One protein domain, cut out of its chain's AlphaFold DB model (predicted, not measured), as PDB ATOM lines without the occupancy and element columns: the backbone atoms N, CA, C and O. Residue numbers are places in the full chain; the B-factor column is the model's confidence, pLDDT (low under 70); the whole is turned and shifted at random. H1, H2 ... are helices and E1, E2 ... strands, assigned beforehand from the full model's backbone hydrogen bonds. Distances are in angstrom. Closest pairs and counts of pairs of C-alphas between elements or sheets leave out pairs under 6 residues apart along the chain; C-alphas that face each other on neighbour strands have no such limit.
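Overview. This is residues 9 to 117 and 126 to 157 of the 158 residues of the protein "Hypothetical protein" of Vitrella brassicaformis (UniProt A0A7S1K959). A single sheet of six strands, twisted, makes the middle layer of three: the long helix H1 packs over one face, and H2, H4 and H5 cover the other, set at steep angles to one another and not side by side. The short H3 lies off the sheet, near the beginning of H4, and E1 is a small strand at the edge far from E2. The printed part has 141 residues, with five named helices and six named strands in the order E1, H1, E2, H2, E3, E4, E5, E6, H3, H4, H5; across the sheet the order is E1, E3, E4, E5, E6, E2, with antiparallel neighbours throughout. The class is mixed, helices and strands, and the whole is compact and rounded, with a radius of gyration of the C-alphas of 14.5 A and spans of 42 by 38 by 28 A.

Arrangement. Residues 9 to 10 form a short antiparallel pairing with residues 18 to 19 of E1, which is residues 18 to 20. E1 is an edge strand, antiparallel to E3, residues 71 to 77, with N 19 and O 76 2.9 A apart, within hydrogen-bond range. H1, residues 23 to 37, is on the sheet; its closest C-alpha pair with E3 is Ser 25 and Val 73, 5.3 A. E2, residues 42 to 48, is the other edge strand, and H2, residues 54 to 62, is on the opposite face from H1. H2 has a height over the sheet of 8.7 A and lies over E5, residues 101 to 105, their closest C-alphas being those of Ser 57 and Val 105, 6.4 A apart. On the local plane H2 and E5 stand at 61 degrees, only just across the strands. E3, E4, E5 and E6 are a meander, each strand the antiparallel neighbour of the one before, with E4 at residues 84 to 91 and E6 at residues 109 to 114; E3 and E4, E4 and E5, and E5 and E6 are hairpins. Within hydrogen-bond range are N 73 and O 87 at 2.8 A for E3 and E4, N 88 and O 103 at 2.8 A for E4 and E5, N 104 and O 111 at 2.8 A for E5 and E6, and N 44 and O 112 at 2.9 A for E6 and E2. H3, residues 126 to 129, is not on the sheet. H3 and H4, residues 133 to 143, touch only at the corner, and only just, with 3 pairs of C-alphas within 8 A, the closest those of Asp 127 and Met 134, 5.6 A apart. H4 is on the same face as H2, with a height over the sheet of 9.2 A; its closest C-alpha pair with E4 is Val 90 and Arg 136, 6.1 A. H5, residues 147 to 153, is on that face too, over E2 and across the strands at 69 degrees to E2 on the local plane, with Leu 47 and Val 150 as their closest C-alphas, 6.4 A apart. In H1, H2, H4 and H5 every O i to N i+4 pair is within hydrogen-bond range; H3 is too short for such a pair.

Along the chain. E1 begins with C-alpha 18 at (27.845, 31.798, -2.600). H1, residues 23 to 37, is 20.8 A long, E2 is 16.5 A, E3 is 19.3 A, E4 is 22.1 A and E6 is 16.5 A; H4 is 15.8 A. H5 ends with C-alpha 153 at (-0.626, 27.864, 3.504).

Size, cuts and confidence. The C-alphas farthest apart are those of Leu 14 and Ser 128, 42.9 A. Residues 118 to 125 are not printed, and C-alphas 117 and 126 are 11.6 A apart across the cut. Of the links that are printed whole, none is long. The mean pLDDT of the printed part is 85.6; residues 12 to 16, 38 to 41, 52 to 53 and 78 to 83 are under 70.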
ATOM      1  N   PHE A   9      32.385  36.466  -4.963       81.06
ATOM      2  CA  PHE A   9      32.343  35.019  -4.875       81.06
ATOM      3  C   PHE A   9      32.949  34.617  -3.538       81.06
ATOM      4  O   PHE A   9      34.122  34.875  -3.275       81.06
ATOM      5  N   TYR A  10      32.136  34.001  -2.691       75.62
ATOM      6  CA  TYR A  10      32.541  33.528  -1.380       75.62
ATOM      7  C   TYR A  10      32.387  32.009  -1.329       75.62
ATOM      8  O   TYR A  10      31.283  31.477  -1.431       75.62
ATOM      9  N   SER A  11      33.507  31.296  -1.208       76.19
ATOM     10  CA  SER A  11      33.524  29.836  -1.103       76.19
ATOM     11  C   SER A  11      33.687  29.433   0.359       76.19
ATOM     12  O   SER A  11      34.779  29.530   0.911       76.19
ATOM     13  N   GLU A  12      32.609  28.965   0.985       67.19
ATOM     14  CA  GLU A  12      32.626  28.467   2.365       67.19
ATOM     15  C   GLU A  12      32.779  26.927   2.344       67.19
ATOM     16  O   GLU A  12      31.797  26.189   2.266       67.19
ATOM     17  N   GLY A  13      34.020  26.420   2.357       68.25
ATOM     18  CA  GLY A  13      34.326  24.983   2.506       68.25
ATOM     19  C   GLY A  13      33.919  24.062   1.335       68.25
ATOM     20  O   GLY A  13      33.998  24.451   0.175       68.25
ATOM     21  N   LEU A  14      33.529  22.810   1.646       49.59
ATOM     22  CA  LEU A  14      33.119  21.754   0.686       49.59
ATOM     23  C   LEU A  14      31.724  21.980   0.063       49.59
ATOM     24  O   LEU A  14      31.289  21.210  -0.795       49.59
ATOM     25  N   SER A  15      31.002  23.007   0.507       58.06
ATOM     26  CA  SER A  15      29.726  23.429  -0.067       58.06
ATOM     27  C   SER A  15      29.946  24.399  -1.224       58.06
ATOM     28  O   SER A  15      30.861  25.216  -1.213       58.06
ATOM     29  N   GLN A  16      29.087  24.299  -2.239       66.38
ATOM     30  CA  GLN A  16      29.142  25.145  -3.428       66.38
ATOM     31  C   GLN A  16      29.123  26.636  -3.033       66.38
ATOM     32  O   GLN A  16      28.331  27.033  -2.179       66.38
ATOM     33  N   GLY A  17      29.990  27.444  -3.651       70.44
ATOM     34  CA  GLY A  17      30.168  28.852  -3.291       70.44
ATOM     35  C   GLY A  17      28.887  29.691  -3.378       70.44
ATOM     36  O   GLY A  17      27.985  29.426  -4.178       70.44
ATOM     37  N   LEU A  18      28.824  30.722  -2.538       76.12
ATOM     38  CA  LEU A  18      27.845  31.798  -2.600       76.12
ATOM     39  C   LEU A  18      28.343  32.843  -3.604       76.12
ATOM     40  O   LEU A  18      29.480  33.308  -3.515       76.12
ATOM     41  N   SER A  19      27.494  33.227  -4.550       81.75
ATOM     42  CA  SER A  19      27.774  34.333  -5.464       81.75
ATOM     43  C   SER A  19      26.778  35.455  -5.214       81.75
ATOM     44  O   SER A  19      25.565  35.268  -5.333       81.75
ATOM     45  N   SER A  20      27.300  36.623  -4.856       79.81
ATOM     46  CA  SER A  20      26.528  37.850  -4.696       79.81
ATOM     47  C   SER A  20      26.809  38.769  -5.887       79.81
ATOM     48  O   SER A  20      27.973  38.980  -6.234       79.81
ATOM     49  N   PRO A  21      25.775  39.355  -6.514       80.38
ATOM     50  CA  PRO A  21      25.946  40.246  -7.659       80.38
ATOM     51  C   PRO A  21      26.617  41.580  -7.288       80.38
ATOM     52  O   PRO A  21      27.000  42.319  -8.186       80.38
ATOM     53  N   SER A  22      26.750  41.894  -5.993       82.50
ATOM     54  CA  SER A  22      27.381  43.115  -5.480       82.50
ATOM     55  C   SER A  22      27.926  42.933  -4.050       82.50
ATOM     56  O   SER A  22      27.473  42.031  -3.330       82.50
ATOM     57  N   PHE A  23      28.848  43.798  -3.599       83.38
ATOM     58  CA  PHE A  23      29.306  43.845  -2.200       83.38
ATOM     59  C   PHE A  23      28.167  44.166  -1.242       83.38
ATOM     60  O   PHE A  23      28.059  43.559  -0.178       83.38
ATOM     61  N   SER A  24      27.262  45.055  -1.646       81.69
ATOM     62  CA  SER A  24      26.075  45.375  -0.853       81.69
ATOM     63  C   SER A  24      25.209  44.131  -0.614       81.69
ATOM     64  O   SER A  24      24.846  43.852   0.527       81.69
ATOM     65  N   SER A  25      24.941  43.330  -1.658       82.88
ATOM     66  CA  SER A  25      24.213  42.059  -1.516       82.88
ATOM     67  C   SER A  25      24.909  41.105  -0.546       82.88
ATOM     68  O   SER A  25      24.249  40.464   0.268       82.88
ATOM     69  N   PHE A  26      26.238  41.010  -0.628       84.94
ATOM     70  CA  PHE A  26      27.032  40.160   0.255       84.94
ATOM     71  C   PHE A  26      26.925  40.602   1.722       84.94
ATOM     72  O   PHE A  26      26.663  39.775   2.596       84.94
ATOM     73  N   LEU A  27      27.064  41.904   1.993       87.88
ATOM     74  CA  LEU A  27      26.920  42.446   3.343       87.88
ATOM     75  C   LEU A  27      25.518  42.216   3.901       87.88
ATOM     76  O   LEU A  27      25.393  41.787   5.045       87.88
ATOM     77  N   PHE A  28      24.470  42.458   3.112       86.56
ATOM     78  CA  PHE A  28      23.102  42.254   3.581       86.56
ATOM     79  C   PHE A  28      22.785  40.794   3.850       86.56
ATOM     80  O   PHE A  28      22.207  40.498   4.891       86.56
ATOM     81  N   HIS A  29      23.242  39.886   2.990       84.25
ATOM     82  CA  HIS A  29      23.134  38.462   3.270       84.25
ATOM     83  C   HIS A  29      23.853  38.092   4.579       84.25
ATOM     84  O   HIS A  29      23.321  37.348   5.404       84.25
ATOM     85  N   GLY A  30      25.037  38.667   4.822       86.06
ATOM     86  CA  GLY A  30      25.749  38.538   6.093       86.06
ATOM     87  C   GLY A  30      24.933  39.048   7.285       86.06
ATOM     88  O   GLY A  30      24.817  38.345   8.289       86.06
ATOM     89  N   VAL A  31      24.312  40.223   7.164       86.88
ATOM     90  CA  VAL A  31      23.425  40.792   8.191       86.88
ATOM     91  C   VAL A  31      22.249  39.857   8.466       86.88
ATOM     92  O   VAL A  31      22.056  39.493   9.623       86.88
ATOM     93  N   CYS A  32      21.528  39.395   7.439       85.38
ATOM     94  CA  CYS A  32      20.414  38.450   7.572       85.38
ATOM     95  C   CYS A  32      20.840  37.118   8.213       85.38
ATOM     96  O   CYS A  32      20.121  36.582   9.062       85.38
ATOM     97  N   ARG A  33      22.033  36.599   7.882       82.44
ATOM     98  CA  ARG A  33      22.598  35.407   8.537       82.44
ATOM     99  C   ARG A  33      22.912  35.647  10.008       82.44
ATOM    100  O   ARG A  33      22.549  34.811  10.829       82.44
ATOM    101  N   LEU A  34      23.568  36.754  10.355       83.12
ATOM    102  CA  LEU A  34      23.907  37.085  11.748       83.12
ATOM    103  C   LEU A  34      22.651  37.229  12.603       83.12
ATOM    104  O   LEU A  34      22.565  36.706  13.713       83.12
ATOM    105  N   TRP A  35      21.661  37.898  12.031       82.69
ATOM    106  CA  TRP A  35      20.298  37.982  12.513       82.69
ATOM    107  C   TRP A  35      19.731  36.584  12.813       82.69
ATOM    108  O   TRP A  35      19.321  36.347  13.946       82.69
ATOM    109  N   GLY A  36      19.764  35.648  11.859       74.12
ATOM    110  CA  GLY A  36      19.267  34.279  12.051       74.12
ATOM    111  C   GLY A  36      20.097  33.391  12.993       74.12
ATOM    112  O   GLY A  36      19.555  32.459  13.582       74.12
ATOM    113  N   GLN A  37      21.401  33.648  13.138       73.88
ATOM    114  CA  GLN A  37      22.307  32.859  13.987       73.88
ATOM    115  C   GLN A  37      22.274  33.282  15.457       73.88
ATOM    116  O   GLN A  37      22.434  32.440  16.343       73.88
ATOM    117  N   GLY A  38      22.047  34.565  15.745       59.75
ATOM    118  CA  GLY A  38      21.680  34.983  17.091       59.75
ATOM    119  C   GLY A  38      20.287  34.441  17.402       59.75
ATOM    120  O   GLY A  38      19.375  34.647  16.614       59.75
ATOM    121  N   TRP A  39      20.089  33.783  18.549       57.06
ATOM    122  CA  TRP A  39      18.826  33.149  18.995       57.06
ATOM    123  C   TRP A  39      17.574  34.059  19.064       57.06
ATOM    124  O   TRP A  39      16.577  33.714  19.694       57.06
ATOM    125  N   ARG A  40      17.619  35.257  18.482       65.31
ATOM    126  CA  ARG A  40      16.564  36.264  18.506       65.31
ATOM    127  C   ARG A  40      15.663  36.240  17.286       65.31
ATOM    128  O   ARG A  40      14.545  36.730  17.407       65.31
ATOM    129  N   LEU A  41      16.101  35.695  16.151       69.00
ATOM    130  CA  LEU A  41      15.215  35.598  15.000       69.00
ATOM    131  C   LEU A  41      14.410  34.321  14.984       69.00
ATOM    132  O   LEU A  41      14.935  33.212  15.035       69.00
ATOM    133  N   ARG A  42      13.103  34.525  14.873       74.12
ATOM    134  CA  ARG A  42      12.117  33.463  14.804       74.12
ATOM    135  C   ARG A  42      11.542  33.449  13.400       74.12
ATOM    136  O   ARG A  42      11.203  34.496  12.841       74.12
ATOM    137  N   ALA A  43      11.483  32.259  12.818       77.06
ATOM    138  CA  ALA A  43      10.886  32.041  11.511       77.06
ATOM    139  C   ALA A  43       9.362  32.111  11.635       77.06
ATOM    140  O   ALA A  43       8.723  31.078  11.747       77.06
ATOM    141  N   LEU A  44       8.791  33.318  11.604       79.56
ATOM    142  CA  LEU A  44       7.352  33.565  11.747       79.56
ATOM    143  C   LEU A  44       6.487  32.601  10.946       79.56
ATOM    144  O   LEU A  44       5.471  32.112  11.435       79.56
ATOM    145  N   LEU A  45       6.873  32.386   9.693       87.69
ATOM    146  CA  LEU A  45       6.097  31.606   8.755       87.69
ATOM    147  C   LEU A  45       7.025  30.922   7.762       87.69
ATOM    148  O   LEU A  45       7.899  31.550   7.162       87.69
ATOM    149  N   TRP A  46       6.795  29.628   7.584       90.12
ATOM    150  CA  TRP A  46       7.489  28.766   6.650       90.12
ATOM    151  C   TRP A  46       6.488  28.213   5.643       90.12
ATOM    152  O   TRP A  46       5.650  27.377   5.973       90.12
ATOM    153  N   LEU A  47       6.582  28.649   4.391       89.38
ATOM    154  CA  LEU A  47       5.826  28.058   3.296       89.38
ATOM    155  C   LEU A  47       6.760  27.215   2.431       89.38
ATOM    156  O   LEU A  47       7.594  27.745   1.693       89.38
ATOM    157  N   GLN A  48       6.569  25.898   2.474       87.38
ATOM    158  CA  GLN A  48       7.156  24.989   1.499       87.38
ATOM    159  C   GLN A  48       6.260  24.921   0.259       87.38
ATOM    160  O   GLN A  48       5.080  24.583   0.335       87.38
ATOM    161  N   MET A  49       6.826  25.241  -0.899       83.38
ATOM    162  CA  MET A  49       6.129  25.195  -2.179       83.38
ATOM    163  C   MET A  49       6.384  23.858  -2.867       83.38
ATOM    164  O   MET A  49       7.518  23.375  -2.950       83.38
ATOM    165  N   ALA A  50       5.324  23.265  -3.411       78.56
ATOM    166  CA  ALA A  50       5.462  22.115  -4.290       78.56
ATOM    167  C   ALA A  50       6.211  22.522  -5.567       78.56
ATOM    168  O   ALA A  50       6.064  23.638  -6.061       78.56
ATOM    169  N   ARG A  51       6.954  21.589  -6.174       74.38
ATOM    170  CA  ARG A  51       7.738  21.830  -7.405       74.38
ATOM    171  C   ARG A  51       6.909  22.395  -8.577       74.38
ATOM    172  O   ARG A  51       7.495  22.966  -9.490       74.38
ATOM    173  N   ARG A  52       5.579  22.217  -8.564       68.69
ATOM    174  CA  ARG A  52       4.631  22.746  -9.564       68.69
ATOM    175  C   ARG A  52       4.005  24.101  -9.193       68.69
ATOM    176  O   ARG A  52       3.593  24.814 -10.100       68.69
ATOM    177  N   ASP A  53       4.013  24.493  -7.918       67.12
ATOM    178  CA  ASP A  53       3.431  25.752  -7.417       67.12
ATOM    179  C   ASP A  53       4.496  26.859  -7.352       67.12
ATOM    180  O   ASP A  53       4.712  27.519  -6.338       67.12
ATOM    181  N   ASP A  54       5.194  27.050  -8.467       80.62
ATOM    182  CA  ASP A  54       6.279  28.026  -8.598       80.62
ATOM    183  C   ASP A  54       5.757  29.478  -8.530       80.62
ATOM    184  O   ASP A  54       6.509  30.364  -8.119       80.62
ATOM    185  N   HIS A  55       4.476  29.721  -8.851       88.38
ATOM    186  CA  HIS A  55       3.910  31.064  -9.027       88.38
ATOM    187  C   HIS A  55       4.234  32.023  -7.871       88.38
ATOM    188  O   HIS A  55       4.696  33.132  -8.125       88.38
ATOM    189  N   CYS A  56       4.063  31.587  -6.617       89.50
ATOM    190  CA  CYS A  56       4.421  32.377  -5.432       89.50
ATOM    191  C   CYS A  56       5.902  32.781  -5.435       89.50
ATOM    192  O   CYS A  56       6.237  33.962  -5.326       89.50
ATOM    193  N   SER A  57       6.790  31.793  -5.585       87.88
ATOM    194  CA  SER A  57       8.241  32.001  -5.591       87.88
ATOM    195  C   SER A  57       8.675  32.942  -6.705       87.88
ATOM    196  O   SER A  57       9.515  33.813  -6.493       87.88
ATOM    197  N   ARG A  58       8.091  32.781  -7.896       89.44
ATOM    198  CA  ARG A  58       8.442  33.556  -9.077       89.44
ATOM    199  C   ARG A  58       7.943  34.977  -8.953       89.44
ATOM    200  O   ARG A  58       8.751  35.869  -9.162       89.44
ATOM    201  N   ALA A  59       6.692  35.182  -8.538       92.00
ATOM    202  CA  ALA A  59       6.146  36.514  -8.303       92.00
ATOM    203  C   ALA A  59       7.043  37.319  -7.352       92.00
ATOM    204  O   ALA A  59       7.465  38.418  -7.695       92.00
ATOM    205  N   LEU A  60       7.444  36.736  -6.219       91.62
ATOM    206  CA  LEU A  60       8.340  37.396  -5.263       91.62
ATOM    207  C   LEU A  60       9.758  37.631  -5.819       91.62
ATOM    208  O   LEU A  60      10.365  38.677  -5.583       91.62
ATOM    209  N   ARG A  61      10.293  36.676  -6.586       90.25
ATOM    210  CA  ARG A  61      11.625  36.767  -7.209       90.25
ATOM    211  C   ARG A  61      11.710  37.722  -8.393       90.25
ATOM    212  O   ARG A  61      12.818  38.095  -8.762       90.25
ATOM    213  N   THR A  62      10.598  38.080  -9.020       90.44
ATOM    214  CA  THR A  62      10.585  39.011 -10.158       90.44
ATOM    215  C   THR A  62       9.930  40.342  -9.826       90.44
ATOM    216  O   THR A  62      10.032  41.270 -10.622       90.44
ATOM    217  N   ALA A  63       9.261  40.455  -8.676       91.25
ATOM    218  CA  ALA A  63       8.650  41.702  -8.249       91.25
ATOM    219  C   ALA A  63       9.699  42.811  -8.122       91.25
ATOM    220  O   ALA A  63      10.797  42.605  -7.595       91.25
ATOM    221  N   ASN A  64       9.325  43.994  -8.599       92.19
ATOM    222  CA  ASN A  64      10.050  45.223  -8.337       92.19
ATOM    223  C   ASN A  64       9.494  45.819  -7.040       92.19
ATOM    224  O   ASN A  64       8.359  46.295  -7.034       92.19
ATOM    225  N   ILE A  65      10.246  45.713  -5.946       90.06
ATOM    226  CA  ILE A  65       9.854  46.267  -4.644       90.06
ATOM    227  C   ILE A  65      10.397  47.689  -4.550       90.06
ATOM    228  O   ILE A  65      11.577  47.915  -4.826       90.06
ATOM    229  N   ASP A  66       9.542  48.635  -4.168       89.38
ATOM    230  CA  ASP A  66       9.955  50.018  -3.962       89.38
ATOM    231  C   ASP A  66      10.951  50.099  -2.784       89.38
ATOM    232  O   ASP A  66      10.695  49.503  -1.731       89.38
ATOM    233  N   PRO A  67      12.070  50.840  -2.904       86.44
ATOM    234  CA  PRO A  67      12.987  51.096  -1.789       86.44
ATOM    235  C   PRO A  67      12.321  51.647  -0.513       86.44
ATOM    236  O   PRO A  67      12.867  51.511   0.588       86.44
ATOM    237  N   ALA A  68      11.157  52.289  -0.644       88.25
ATOM    238  CA  ALA A  68      10.340  52.738   0.473       88.25
ATOM    239  C   ALA A  68       9.758  51.567   1.283       88.25
ATOM    240  O   ALA A  68       9.742  51.655   2.516       88.25
ATOM    241  N   ASP A  69       9.358  50.488   0.604       87.25
ATOM    242  CA  ASP A  69       8.713  49.294   1.169       87.25
ATOM    243  C   ASP A  69       9.717  48.245   1.656       87.25
ATOM    244  O   ASP A  69       9.422  47.443   2.546       87.25
ATOM    245  N   GLY A  70      10.923  48.242   1.090       89.62
ATOM    246  CA  GLY A  70      11.984  47.358   1.531       89.62
ATOM    247  C   GLY A  70      13.212  47.391   0.640       89.62
ATOM    248  O   GLY A  70      13.250  48.004  -0.422       89.62
ATOM    249  N   MET A  71      14.239  46.689   1.088       89.69
ATOM    250  CA  MET A  71      15.485  46.529   0.360       89.69
ATOM    251  C   MET A  71      15.590  45.108  -0.168       89.69
ATOM    252  O   MET A  71      15.546  44.146   0.601       89.69
ATOM    253  N   VAL A  72      15.726  44.985  -1.485       91.12
ATOM    254  CA  VAL A  72      15.843  43.700  -2.173       91.12
ATOM    255  C   VAL A  72      17.306  43.341  -2.346       91.12
ATOM    256  O   VAL A  72      18.111  44.166  -2.775       91.12
ATOM    257  N   VAL A  73      17.626  42.092  -2.036       88.06
ATOM    258  CA  VAL A  73      18.959  41.521  -2.149       88.06
ATOM    259  C   VAL A  73      18.843  40.193  -2.871       88.06
ATOM    260  O   VAL A  73      18.282  39.230  -2.355       88.06
ATOM    261  N   ASP A  74      19.394  40.140  -4.076       87.50
ATOM    262  CA  ASP A  74      19.498  38.900  -4.834       87.50
ATOM    263  C   ASP A  74      20.861  38.251  -4.590       87.50
ATOM    264  O   ASP A  74      21.886  38.939  -4.535       87.50
ATOM    265  N   TYR A  75      20.875  36.926  -4.450       83.00
ATOM    266  CA  TYR A  75      22.098  36.130  -4.377       83.00
ATOM    267  C   TYR A  75      21.882  34.721  -4.935       83.00
ATOM    268  O   TYR A  75      20.767  34.205  -5.005       83.00
ATOM    269  N   CYS A  76      22.970  34.081  -5.347       80.50
ATOM    270  CA  CYS A  76      22.970  32.716  -5.848       80.50
ATOM    271  C   CYS A  76      23.686  31.800  -4.861       80.50
ATOM    272  O   CYS A  76      24.812  32.081  -4.455       80.50
ATOM    273  N   THR A  77      23.070  30.667  -4.529       74.81
ATOM    274  CA  THR A  77      23.769  29.562  -3.858       74.81
ATOM    275  C   THR A  77      24.075  28.494  -4.893       74.81
ATOM    276  O   THR A  77      23.155  28.025  -5.563       74.81
ATOM    277  N   GLY A  78      25.321  28.059  -5.021       68.25
ATOM    278  CA  GLY A  78      25.645  26.969  -5.933       68.25
ATOM    279  C   GLY A  78      26.294  27.388  -7.244       68.25
ATOM    280  O   GLY A  78      26.629  28.553  -7.450       68.25
ATOM    281  N   ASN A  79      26.469  26.423  -8.152       59.25
ATOM    282  CA  ASN A  79      27.005  26.717  -9.482       59.25
ATOM    283  C   ASN A  79      26.140  27.769 -10.197       59.25
ATOM    284  O   ASN A  79      24.906  27.726 -10.150       59.25
ATOM    285  N   ILE A  80      26.835  28.702 -10.852       56.53
ATOM    286  CA  ILE A  80      26.316  29.882 -11.550       56.53
ATOM    287  C   ILE A  80      25.065  29.507 -12.366       56.53
ATOM    288  O   ILE A  80      25.160  28.795 -13.362       56.53
ATOM    289  N   GLY A  81      23.887  29.972 -11.926       56.41
ATOM    290  CA  GLY A  81      22.658  29.973 -12.732       56.41
ATOM    291  C   GLY A  81      21.429  29.225 -12.192       56.41
ATOM    292  O   GLY A  81      20.346  29.448 -12.726       56.41
ATOM    293  N   ASN A  82      21.529  28.383 -11.150       59.53
ATOM    294  CA  ASN A  82      20.419  27.459 -10.825       59.53
ATOM    295  C   ASN A  82      19.595  27.752  -9.557       59.53
ATOM    296  O   ASN A  82      18.426  27.350  -9.505       59.53
ATOM    297  N   TYR A  83      20.129  28.466  -8.561       64.81
ATOM    298  CA  TYR A  83      19.382  28.799  -7.338       64.81
ATOM    299  C   TYR A  83      19.504  30.279  -7.005       64.81
ATOM    300  O   TYR A  83      20.361  30.691  -6.229       64.81
ATOM    301  N   LEU A  84      18.614  31.064  -7.606       77.44
ATOM    302  CA  LEU A  84      18.400  32.455  -7.235       77.44
ATOM    303  C   LEU A  84      17.592  32.491  -5.940       77.44
ATOM    304  O   LEU A  84      16.418  32.099  -5.913       77.44
ATOM    305  N   TRP A  85      18.253  32.936  -4.885       87.94
ATOM    306  CA  TRP A  85      17.626  33.364  -3.654       87.94
ATOM    307  C   TRP A  85      17.400  34.867  -3.709       87.94
ATOM    308  O   TRP A  85      18.166  35.612  -4.324       87.94
ATOM    309  N   ARG A  86      16.333  35.295  -3.049       91.94
ATOM    310  CA  ARG A  86      16.014  36.699  -2.854       91.94
ATOM    311  C   ARG A  86      15.692  36.931  -1.392       91.94
ATOM    312  O   ARG A  86      14.809  36.277  -0.843       91.94
ATOM    313  N   GLU A  87      16.382  37.878  -0.789       92.81
ATOM    314  CA  GLU A  87      16.046  38.442   0.508       92.81
ATOM    315  C   GLU A  87      15.373  39.803   0.308       92.81
ATOM    316  O   GLU A  87      15.787  40.600  -0.533       92.81
ATOM    317  N   VAL A  88      14.310  40.069   1.064       94.25
ATOM    318  CA  VAL A  88      13.648  41.377   1.106       94.25
ATOM    319  C   VAL A  88      13.600  41.831   2.553       94.25
ATOM    320  O   VAL A  88      12.838  41.289   3.351       94.25
ATOM    321  N   ILE A  89      14.423  42.815   2.902       94.62
ATOM    322  CA  ILE A  89      14.469  43.390   4.246       94.62
ATOM    323  C   ILE A  89      13.446  44.522   4.309       94.62
ATOM    324  O   ILE A  89      13.557  45.499   3.574       94.62
ATOM    325  N   VAL A  90      12.460  44.403   5.196       95.56
ATOM    326  CA  VAL A  90      11.359  45.377   5.332       95.56
ATOM    327  C   VAL A  90      11.474  46.232   6.600       95.56
ATOM    328  O   VAL A  90      10.762  47.223   6.760       95.56
ATOM    329  N   SER A  91      12.357  45.860   7.530       95.00
ATOM    330  CA  SER A  91      12.630  46.601   8.769       95.00
ATOM    331  C   SER A  91      13.981  46.208   9.364       95.00
ATOM    332  O   SER A  91      14.466  45.106   9.111       95.00
ATOM    333  N   GLY A  92      14.549  47.073  10.203       92.19
ATOM    334  CA  GLY A  92      15.757  46.837  10.998       92.19
ATOM    335  C   GLY A  92      17.048  47.319  10.343       92.19
ATOM    336  O   GLY A  92      18.128  47.038  10.855       92.19
ATOM    337  N   PHE A  93      16.951  48.023   9.213       88.62
ATOM    338  CA  PHE A  93      18.107  48.546   8.477       88.62
ATOM    339  C   PHE A  93      18.208  50.074   8.539       88.62
ATOM    340  O   PHE A  93      19.213  50.634   8.097       88.62
ATOM    341  N   ARG A  94      17.191  50.767   9.075       89.38
ATOM    342  CA  ARG A  94      17.201  52.225   9.251       89.38
ATOM    343  C   ARG A  94      17.552  52.607  10.698       89.38
ATOM    344  O   ARG A  94      17.203  51.875  11.626       89.38
ATOM    345  N   PRO A  95      18.196  53.769  10.925       91.62
ATOM    346  CA  PRO A  95      18.434  54.275  12.274       91.62
ATOM    347  C   PRO A  95      17.134  54.396  13.081       91.62
ATOM    348  O   PRO A  95      16.138  54.919  12.586       91.62
ATOM    349  N   GLY A  96      17.155  53.922  14.329       92.81
ATOM    350  CA  GLY A  96      16.004  53.956  15.237       92.81
ATOM    351  C   GLY A  96      15.054  52.760  15.128       92.81
ATOM    352  O   GLY A  96      14.205  52.589  16.001       92.81
ATOM    353  N   GLU A  97      15.204  51.894  14.122       93.12
ATOM    354  CA  GLU A  97      14.450  50.641  14.066       93.12
ATOM    355  C   GLU A  97      15.033  49.619  15.047       93.12
ATOM    356  O   GLU A  97      16.210  49.269  14.985       93.12
ATOM    357  N   THR A  98      14.201  49.123  15.960       93.38
ATOM    358  CA  THR A  98      14.579  48.103  16.955       93.38
ATOM    359  C   THR A  98      14.120  46.698  16.573       93.38
ATOM    360  O   THR A  98      14.588  45.710  17.138       93.38
ATOM    361  N   VAL A  99      13.208  46.608  15.604       93.50
ATOM    362  CA  VAL A  99      12.673  45.364  15.056       93.50
ATOM    363  C   VAL A  99      13.220  45.178  13.651       93.50
ATOM    364  O   VAL A  99      13.001  46.024  12.783       93.50
ATOM    365  N   ALA A 100      13.895  44.058  13.420       93.81
ATOM    366  CA  ALA A 100      14.275  43.615  12.093       93.81
ATOM    367  C   ALA A 100      13.259  42.606  11.571       93.81
ATOM    368  O   ALA A 100      12.864  41.694  12.293       93.81
ATOM    369  N   ALA A 101      12.862  42.762  10.312       94.75
ATOM    370  CA  ALA A 101      11.967  41.837   9.637       94.75
ATOM    371  C   ALA A 101      12.393  41.687   8.179       94.75
ATOM    372  O   ALA A 101      12.702  42.676   7.507       94.75
ATOM    373  N   HIS A 102      12.410  40.451   7.694       94.56
ATOM    374  CA  HIS A 102      12.755  40.159   6.312       94.56
ATOM    375  C   HIS A 102      12.027  38.924   5.780       94.56
ATOM    376  O   HIS A 102      11.483  38.107   6.525       94.56
ATOM    377  N   LEU A 103      12.019  38.821   4.459       94.69
ATOM    378  CA  LEU A 103      11.505  37.705   3.689       94.69
ATOM    379  C   LEU A 103      12.677  37.024   2.987       94.69
ATOM    380  O   LEU A 103      13.463  37.704   2.336       94.69
ATOM    381  N   THR A 104      12.748  35.702   3.038       93.06
ATOM    382  CA  THR A 104      13.679  34.920   2.223       93.06
ATOM    383  C   THR A 104      12.891  34.060   1.251       93.06
ATOM    384  O   THR A 104      11.990  33.312   1.633       93.06
ATOM    385  N   VAL A 105      13.248  34.149  -0.023       92.31
ATOM    386  CA  VAL A 105      12.573  33.470  -1.122       92.31
ATOM    387  C   VAL A 105      13.587  32.625  -1.862       92.31
ATOM    388  O   VAL A 105      14.597  33.117  -2.357       92.31
ATOM    389  N   SER A 106      13.289  31.341  -1.973       90.44
ATOM    390  CA  SER A 106      13.998  30.408  -2.840       90.44
ATOM    391  C   SER A 106      13.023  29.794  -3.832       90.44
ATOM    392  O   SER A 106      11.819  30.048  -3.807       90.44
ATOM    393  N   ARG A 107      13.530  28.914  -4.694       85.62
ATOM    394  CA  ARG A 107      12.695  28.141  -5.617       85.62
ATOM    395  C   ARG A 107      11.602  27.318  -4.918       85.62
ATOM    396  O   ARG A 107      10.568  27.068  -5.523       85.62
ATOM    397  N   TYR A 108      11.837  26.874  -3.684       87.56
ATOM    398  CA  TYR A 108      10.962  25.908  -3.005       87.56
ATOM    399  C   TYR A 108      10.429  26.397  -1.663       87.56
ATOM    400  O   TYR A 108       9.589  25.729  -1.072       87.56
ATOM    401  N   HIS A 109      10.897  27.544  -1.179       89.62
ATOM    402  CA  HIS A 109      10.528  28.045   0.138       89.62
ATOM    403  C   HIS A 109      10.309  29.549   0.108       89.62
ATOM    404  O   HIS A 109      11.079  30.275  -0.525       89.62
ATOM    405  N   VAL A 110       9.288  29.989   0.834       93.06
ATOM    406  CA  VAL A 110       9.111  31.374   1.264       93.06
ATOM    407  C   VAL A 110       9.148  31.363   2.785       93.06
ATOM    408  O   VAL A 110       8.389  30.632   3.417       93.06
ATOM    409  N   MET A 111      10.052  32.138   3.366       93.44
ATOM    410  CA  MET A 111      10.246  32.218   4.810       93.44
ATOM    411  C   MET A 111      10.141  33.664   5.262       93.44
ATOM    412  O   MET A 111      10.697  34.554   4.622       93.44
ATOM    413  N   LEU A 112       9.422  33.888   6.357       94.75
ATOM    414  CA  LEU A 112       9.270  35.194   6.982       94.75
ATOM    415  C   LEU A 112       9.986  35.158   8.321       94.75
ATOM    416  O   LEU A 112       9.831  34.217   9.100       94.75
ATOM    417  N   PHE A 113      10.739  36.205   8.591       93.69
ATOM    418  CA  PHE A 113      11.656  36.272   9.706       93.69
ATOM    419  C   PHE A 113      11.469  37.597  10.436       93.69
ATOM    420  O   PHE A 113      11.372  38.645   9.795       93.69
ATOM    421  N   THR A 114      11.433  37.562  11.770       94.69
ATOM    422  CA  THR A 114      11.458  38.780  12.590       94.69
ATOM    423  C   THR A 114      12.241  38.608  13.889       94.69
ATOM    424  O   THR A 114      12.345  37.499  14.420       94.69
ATOM    425  N   THR A 115      12.765  39.721  14.408       92.94
ATOM    426  CA  THR A 115      13.252  39.854  15.790       92.94
ATOM    427  C   THR A 115      12.182  40.376  16.753       92.94
ATOM    428  O   THR A 115      12.453  40.524  17.944       92.94
ATOM    429  N   GLU A 116      10.992  40.723  16.259       93.62
ATOM    430  CA  GLU A 116       9.866  41.136  17.092       93.62
ATOM    431  C   GLU A 116       9.458  40.006  18.040       93.62
ATOM    432  O   GLU A 116       9.248  38.863  17.631       93.62
ATOM    433  N   SER A 117       9.349  40.327  19.327       91.06
ATOM    434  CA  SER A 117       8.841  39.371  20.309       91.06
ATOM    435  C   SER A 117       7.329  39.255  20.164       91.06
ATOM    436  O   SER A 117       6.648  40.272  20.071       91.06
ATOM    437  N   LEU A 126      -1.392  36.372  13.390       92.25
ATOM    438  CA  LEU A 126      -0.031  36.889  13.213       92.25
ATOM    439  C   LEU A 126       0.037  38.412  13.393       92.25
ATOM    440  O   LEU A 126       0.993  38.896  13.986       92.25
ATOM    441  N   ASP A 127      -0.977  39.159  12.949       94.00
ATOM    442  CA  ASP A 127      -1.021  40.619  13.100       94.00
ATOM    443  C   ASP A 127      -1.124  41.052  14.562       94.00
ATOM    444  O   ASP A 127      -0.520  42.043  14.961       94.00
ATOM    445  N   SER A 128      -1.855  40.290  15.380       93.88
ATOM    446  CA  SER A 128      -1.931  40.538  16.822       93.88
ATOM    447  C   SER A 128      -0.603  40.242  17.513       93.88
ATOM    448  O   SER A 128      -0.213  40.979  18.412       93.88
ATOM    449  N   ARG A 129       0.083  39.177  17.080       92.69
ATOM    450  CA  ARG A 129       1.328  38.687  17.684       92.69
ATOM    451  C   ARG A 129       2.548  39.519  17.296       92.69
ATOM    452  O   ARG A 129       3.462  39.645  18.103       92.69
ATOM    453  N   PHE A 130       2.559  40.062  16.080       93.94
ATOM    454  CA  PHE A 130       3.691  40.782  15.488       93.94
ATOM    455  C   PHE A 130       3.222  42.085  14.813       93.94
ATOM    456  O   PHE A 130       3.303  42.219  13.583       93.94
ATOM    457  N   PRO A 131       2.675  43.035  15.597       95.81
ATOM    458  CA  PRO A 131       2.056  44.254  15.080       95.81
ATOM    459  C   PRO A 131       3.016  45.176  14.316       95.81
ATOM    460  O   PRO A 131       2.555  45.988  13.516       95.81
ATOM    461  N   VAL A 132       4.333  45.078  14.525       95.38
ATOM    462  CA  VAL A 132       5.326  45.896  13.810       95.38
ATOM    463  C   VAL A 132       5.737  45.243  12.489       95.38
ATOM    464  O   VAL A 132       5.804  45.910  11.453       95.38
ATOM    465  N   SER A 133       6.006  43.940  12.501       95.31
ATOM    466  CA  SER A 133       6.576  43.216  11.360       95.31
ATOM    467  C   SER A 133       5.527  42.855  10.316       95.31
ATOM    468  O   SER A 133       5.772  42.996   9.114       95.31
ATOM    469  N   MET A 134       4.354  42.390  10.754       95.44
ATOM    470  CA  MET A 134       3.343  41.836   9.852       95.44
ATOM    471  C   MET A 134       2.765  42.848   8.867       95.44
ATOM    472  O   MET A 134       2.682  42.493   7.692       95.44
ATOM    473  N   PRO A 135       2.443  44.102   9.241       96.56
ATOM    474  CA  PRO A 135       1.959  45.081   8.268       96.56
ATOM    475  C   PRO A 135       2.941  45.315   7.115       96.56
ATOM    476  O   PRO A 135       2.524  45.415   5.960       96.56
ATOM    477  N   ARG A 136       4.248  45.342   7.412       96.25
ATOM    478  CA  ARG A 136       5.311  45.557   6.419       96.25
ATOM    479  C   ARG A 136       5.511  44.335   5.525       96.25
ATOM    480  O   ARG A 136       5.547  44.458   4.304       96.25
ATOM    481  N   LEU A 137       5.562  43.142   6.119       95.94
ATOM    482  CA  LEU A 137       5.649  41.888   5.367       95.94
ATOM    483  C   LEU A 137       4.418  41.706   4.466       95.94
ATOM    484  O   LEU A 137       4.558  41.431   3.277       95.94
ATOM    485  N   ARG A 138       3.210  41.939   4.992       96.00
ATOM    486  CA  ARG A 138       1.965  41.899   4.214       96.00
ATOM    487  C   ARG A 138       1.939  42.939   3.102       96.00
ATOM    488  O   ARG A 138       1.405  42.641   2.041       96.00
ATOM    489  N   ALA A 139       2.490  44.140   3.297       95.88
ATOM    490  CA  ALA A 139       2.589  45.134   2.226       95.88
ATOM    491  C   ALA A 139       3.381  44.585   1.027       95.88
ATOM    492  O   ALA A 139       2.860  44.576  -0.088       95.88
ATOM    493  N   VAL A 140       4.560  44.001   1.270       95.62
ATOM    494  CA  VAL A 140       5.368  43.353   0.221       95.62
ATOM    495  C   VAL A 140       4.624  42.181  -0.426       95.62
ATOM    496  O   VAL A 140       4.577  42.069  -1.652       95.62
ATOM    497  N   LEU A 141       3.994  41.313   0.371       95.50
ATOM    498  CA  LEU A 141       3.257  40.166  -0.160       95.50
ATOM    499  C   LEU A 141       2.025  40.577  -0.988       95.50
ATOM    500  O   LEU A 141       1.722  39.918  -1.986       95.50
ATOM    501  N   ARG A 142       1.323  41.651  -0.596       96.44
ATOM    502  CA  ARG A 142       0.191  42.229  -1.343       96.44
ATOM    503  C   ARG A 142       0.636  42.833  -2.654       96.44
ATOM    504  O   ARG A 142       0.015  42.554  -3.673       96.44
ATOM    505  N   HIS A 143       1.731  43.590  -2.632       95.12
ATOM    506  CA  HIS A 143       2.344  44.144  -3.838       95.12
ATOM    507  C   HIS A 143       2.669  43.052  -4.862       95.12
ATOM    508  O   HIS A 143       2.475  43.222  -6.059       95.12
ATOM    509  N   CYS A 144       3.082  41.880  -4.378       93.56
ATOM    510  CA  CYS A 144       3.375  40.722  -5.218       93.56
ATOM    511  C   CYS A 144       2.144  39.851  -5.542       93.56
ATOM    512  O   CYS A 144       2.277  38.864  -6.262       93.56
ATOM    513  N   GLY A 145       0.961  40.158  -4.995       95.38
ATOM    514  CA  GLY A 145      -0.272  39.388  -5.200       95.38
ATOM    515  C   GLY A 145      -0.278  37.986  -4.571       95.38
ATOM    516  O   GLY A 145      -1.055  37.132  -4.993       95.38
ATOM    517  N   VAL A 146       0.586  37.720  -3.583       95.25
ATOM    518  CA  VAL A 146       0.778  36.378  -2.989       95.25
ATOM    519  C   VAL A 146       0.441  36.297  -1.500       95.25
ATOM    520  O   VAL A 146       0.546  35.220  -0.919       95.25
ATOM    521  N   GLU A 147       0.009  37.397  -0.875       95.56
ATOM    522  CA  GLU A 147      -0.299  37.459   0.564       95.56
ATOM    523  C   GLU A 147      -1.190  36.308   1.027       95.56
ATOM    524  O   GLU A 147      -0.777  35.528   1.881       95.56
ATOM    525  N   GLN A 148      -2.376  36.150   0.435       94.19
ATOM    526  CA  GLN A 148      -3.316  35.116   0.866       94.19
ATOM    527  C   GLN A 148      -2.707  33.715   0.763       94.19
ATOM    528  O   GLN A 148      -2.898  32.895   1.657       94.19
ATOM    529  N   GLN A 149      -1.958  33.433  -0.305       92.62
ATOM    530  CA  GLN A 149      -1.335  32.125  -0.526       92.62
ATOM    531  C   GLN A 149      -0.251  31.846   0.520       92.62
ATOM    532  O   GLN A 149      -0.199  30.743   1.057       92.62
ATOM    533  N   VAL A 150       0.570  32.848   0.842       92.69
ATOM    534  CA  VAL A 150       1.647  32.733   1.831       92.69
ATOM    535  C   VAL A 150       1.090  32.608   3.247       92.69
ATOM    536  O   VAL A 150       1.478  31.694   3.968       92.69
ATOM    537  N   ILE A 151       0.144  33.465   3.629       93.50
ATOM    538  CA  ILE A 151      -0.407  33.495   4.989       93.50
ATOM    539  C   ILE A 151      -1.294  32.277   5.282       93.50
ATOM    540  O   ILE A 151      -1.222  31.732   6.377       93.50
ATOM    541  N   SER A 152      -2.113  31.822   4.326       92.06
ATOM    542  CA  SER A 152      -3.032  30.693   4.565       92.06
ATOM    543  C   SER A 152      -2.362  29.320   4.510       92.06
ATOM    544  O   SER A 152      -2.808  28.404   5.196       92.06
ATOM    545  N   ARG A 153      -1.317  29.155   3.689       91.25
ATOM    546  CA  ARG A 153      -0.626  27.864   3.504       91.25
ATOM    547  C   ARG A 153       0.648  27.741   4.335       91.25
ATOM    548  O   ARG A 153       1.231  26.661   4.376       91.25
ATOM    549  N   GLY A 154       1.123  28.838   4.915       88.38
ATOM    550  CA  GLY A 154       2.342  28.860   5.704       88.38
ATOM    551  C   GLY A 154       2.189  28.153   7.044       88.38
ATOM    552  O   GLY A 154       1.200  28.331   7.749       88.38
ATOM    553  N   GLU A 155       3.203  27.383   7.416       90.31
ATOM    554  CA  GLU A 155       3.343  26.825   8.753       90.31
ATOM    555  C   GLU A 155       3.966  27.884   9.669       90.31
ATOM    556  O   GLU A 155       5.040  28.413   9.381       90.31
ATOM    557  N   VAL A 156       3.301  28.211  10.774       87.81
ATOM    558  CA  VAL A 156       3.814  29.179  11.750       87.81
ATOM    559  C   VAL A 156       4.819  28.491  12.673       87.81
ATOM    560  O   VAL A 156       4.468  27.523  13.343       87.81
ATOM    561  N   ARG A 157       6.057  28.999  12.738       83.81
ATOM    562  CA  ARG A 157       7.113  28.490  13.632       83.81
ATOM    563  C   ARG A 157       7.520  29.603  14.606       83.81
ATOM    564  O   ARG A 157       7.741  30.740  14.205       83.81
TER     565      ARG A 157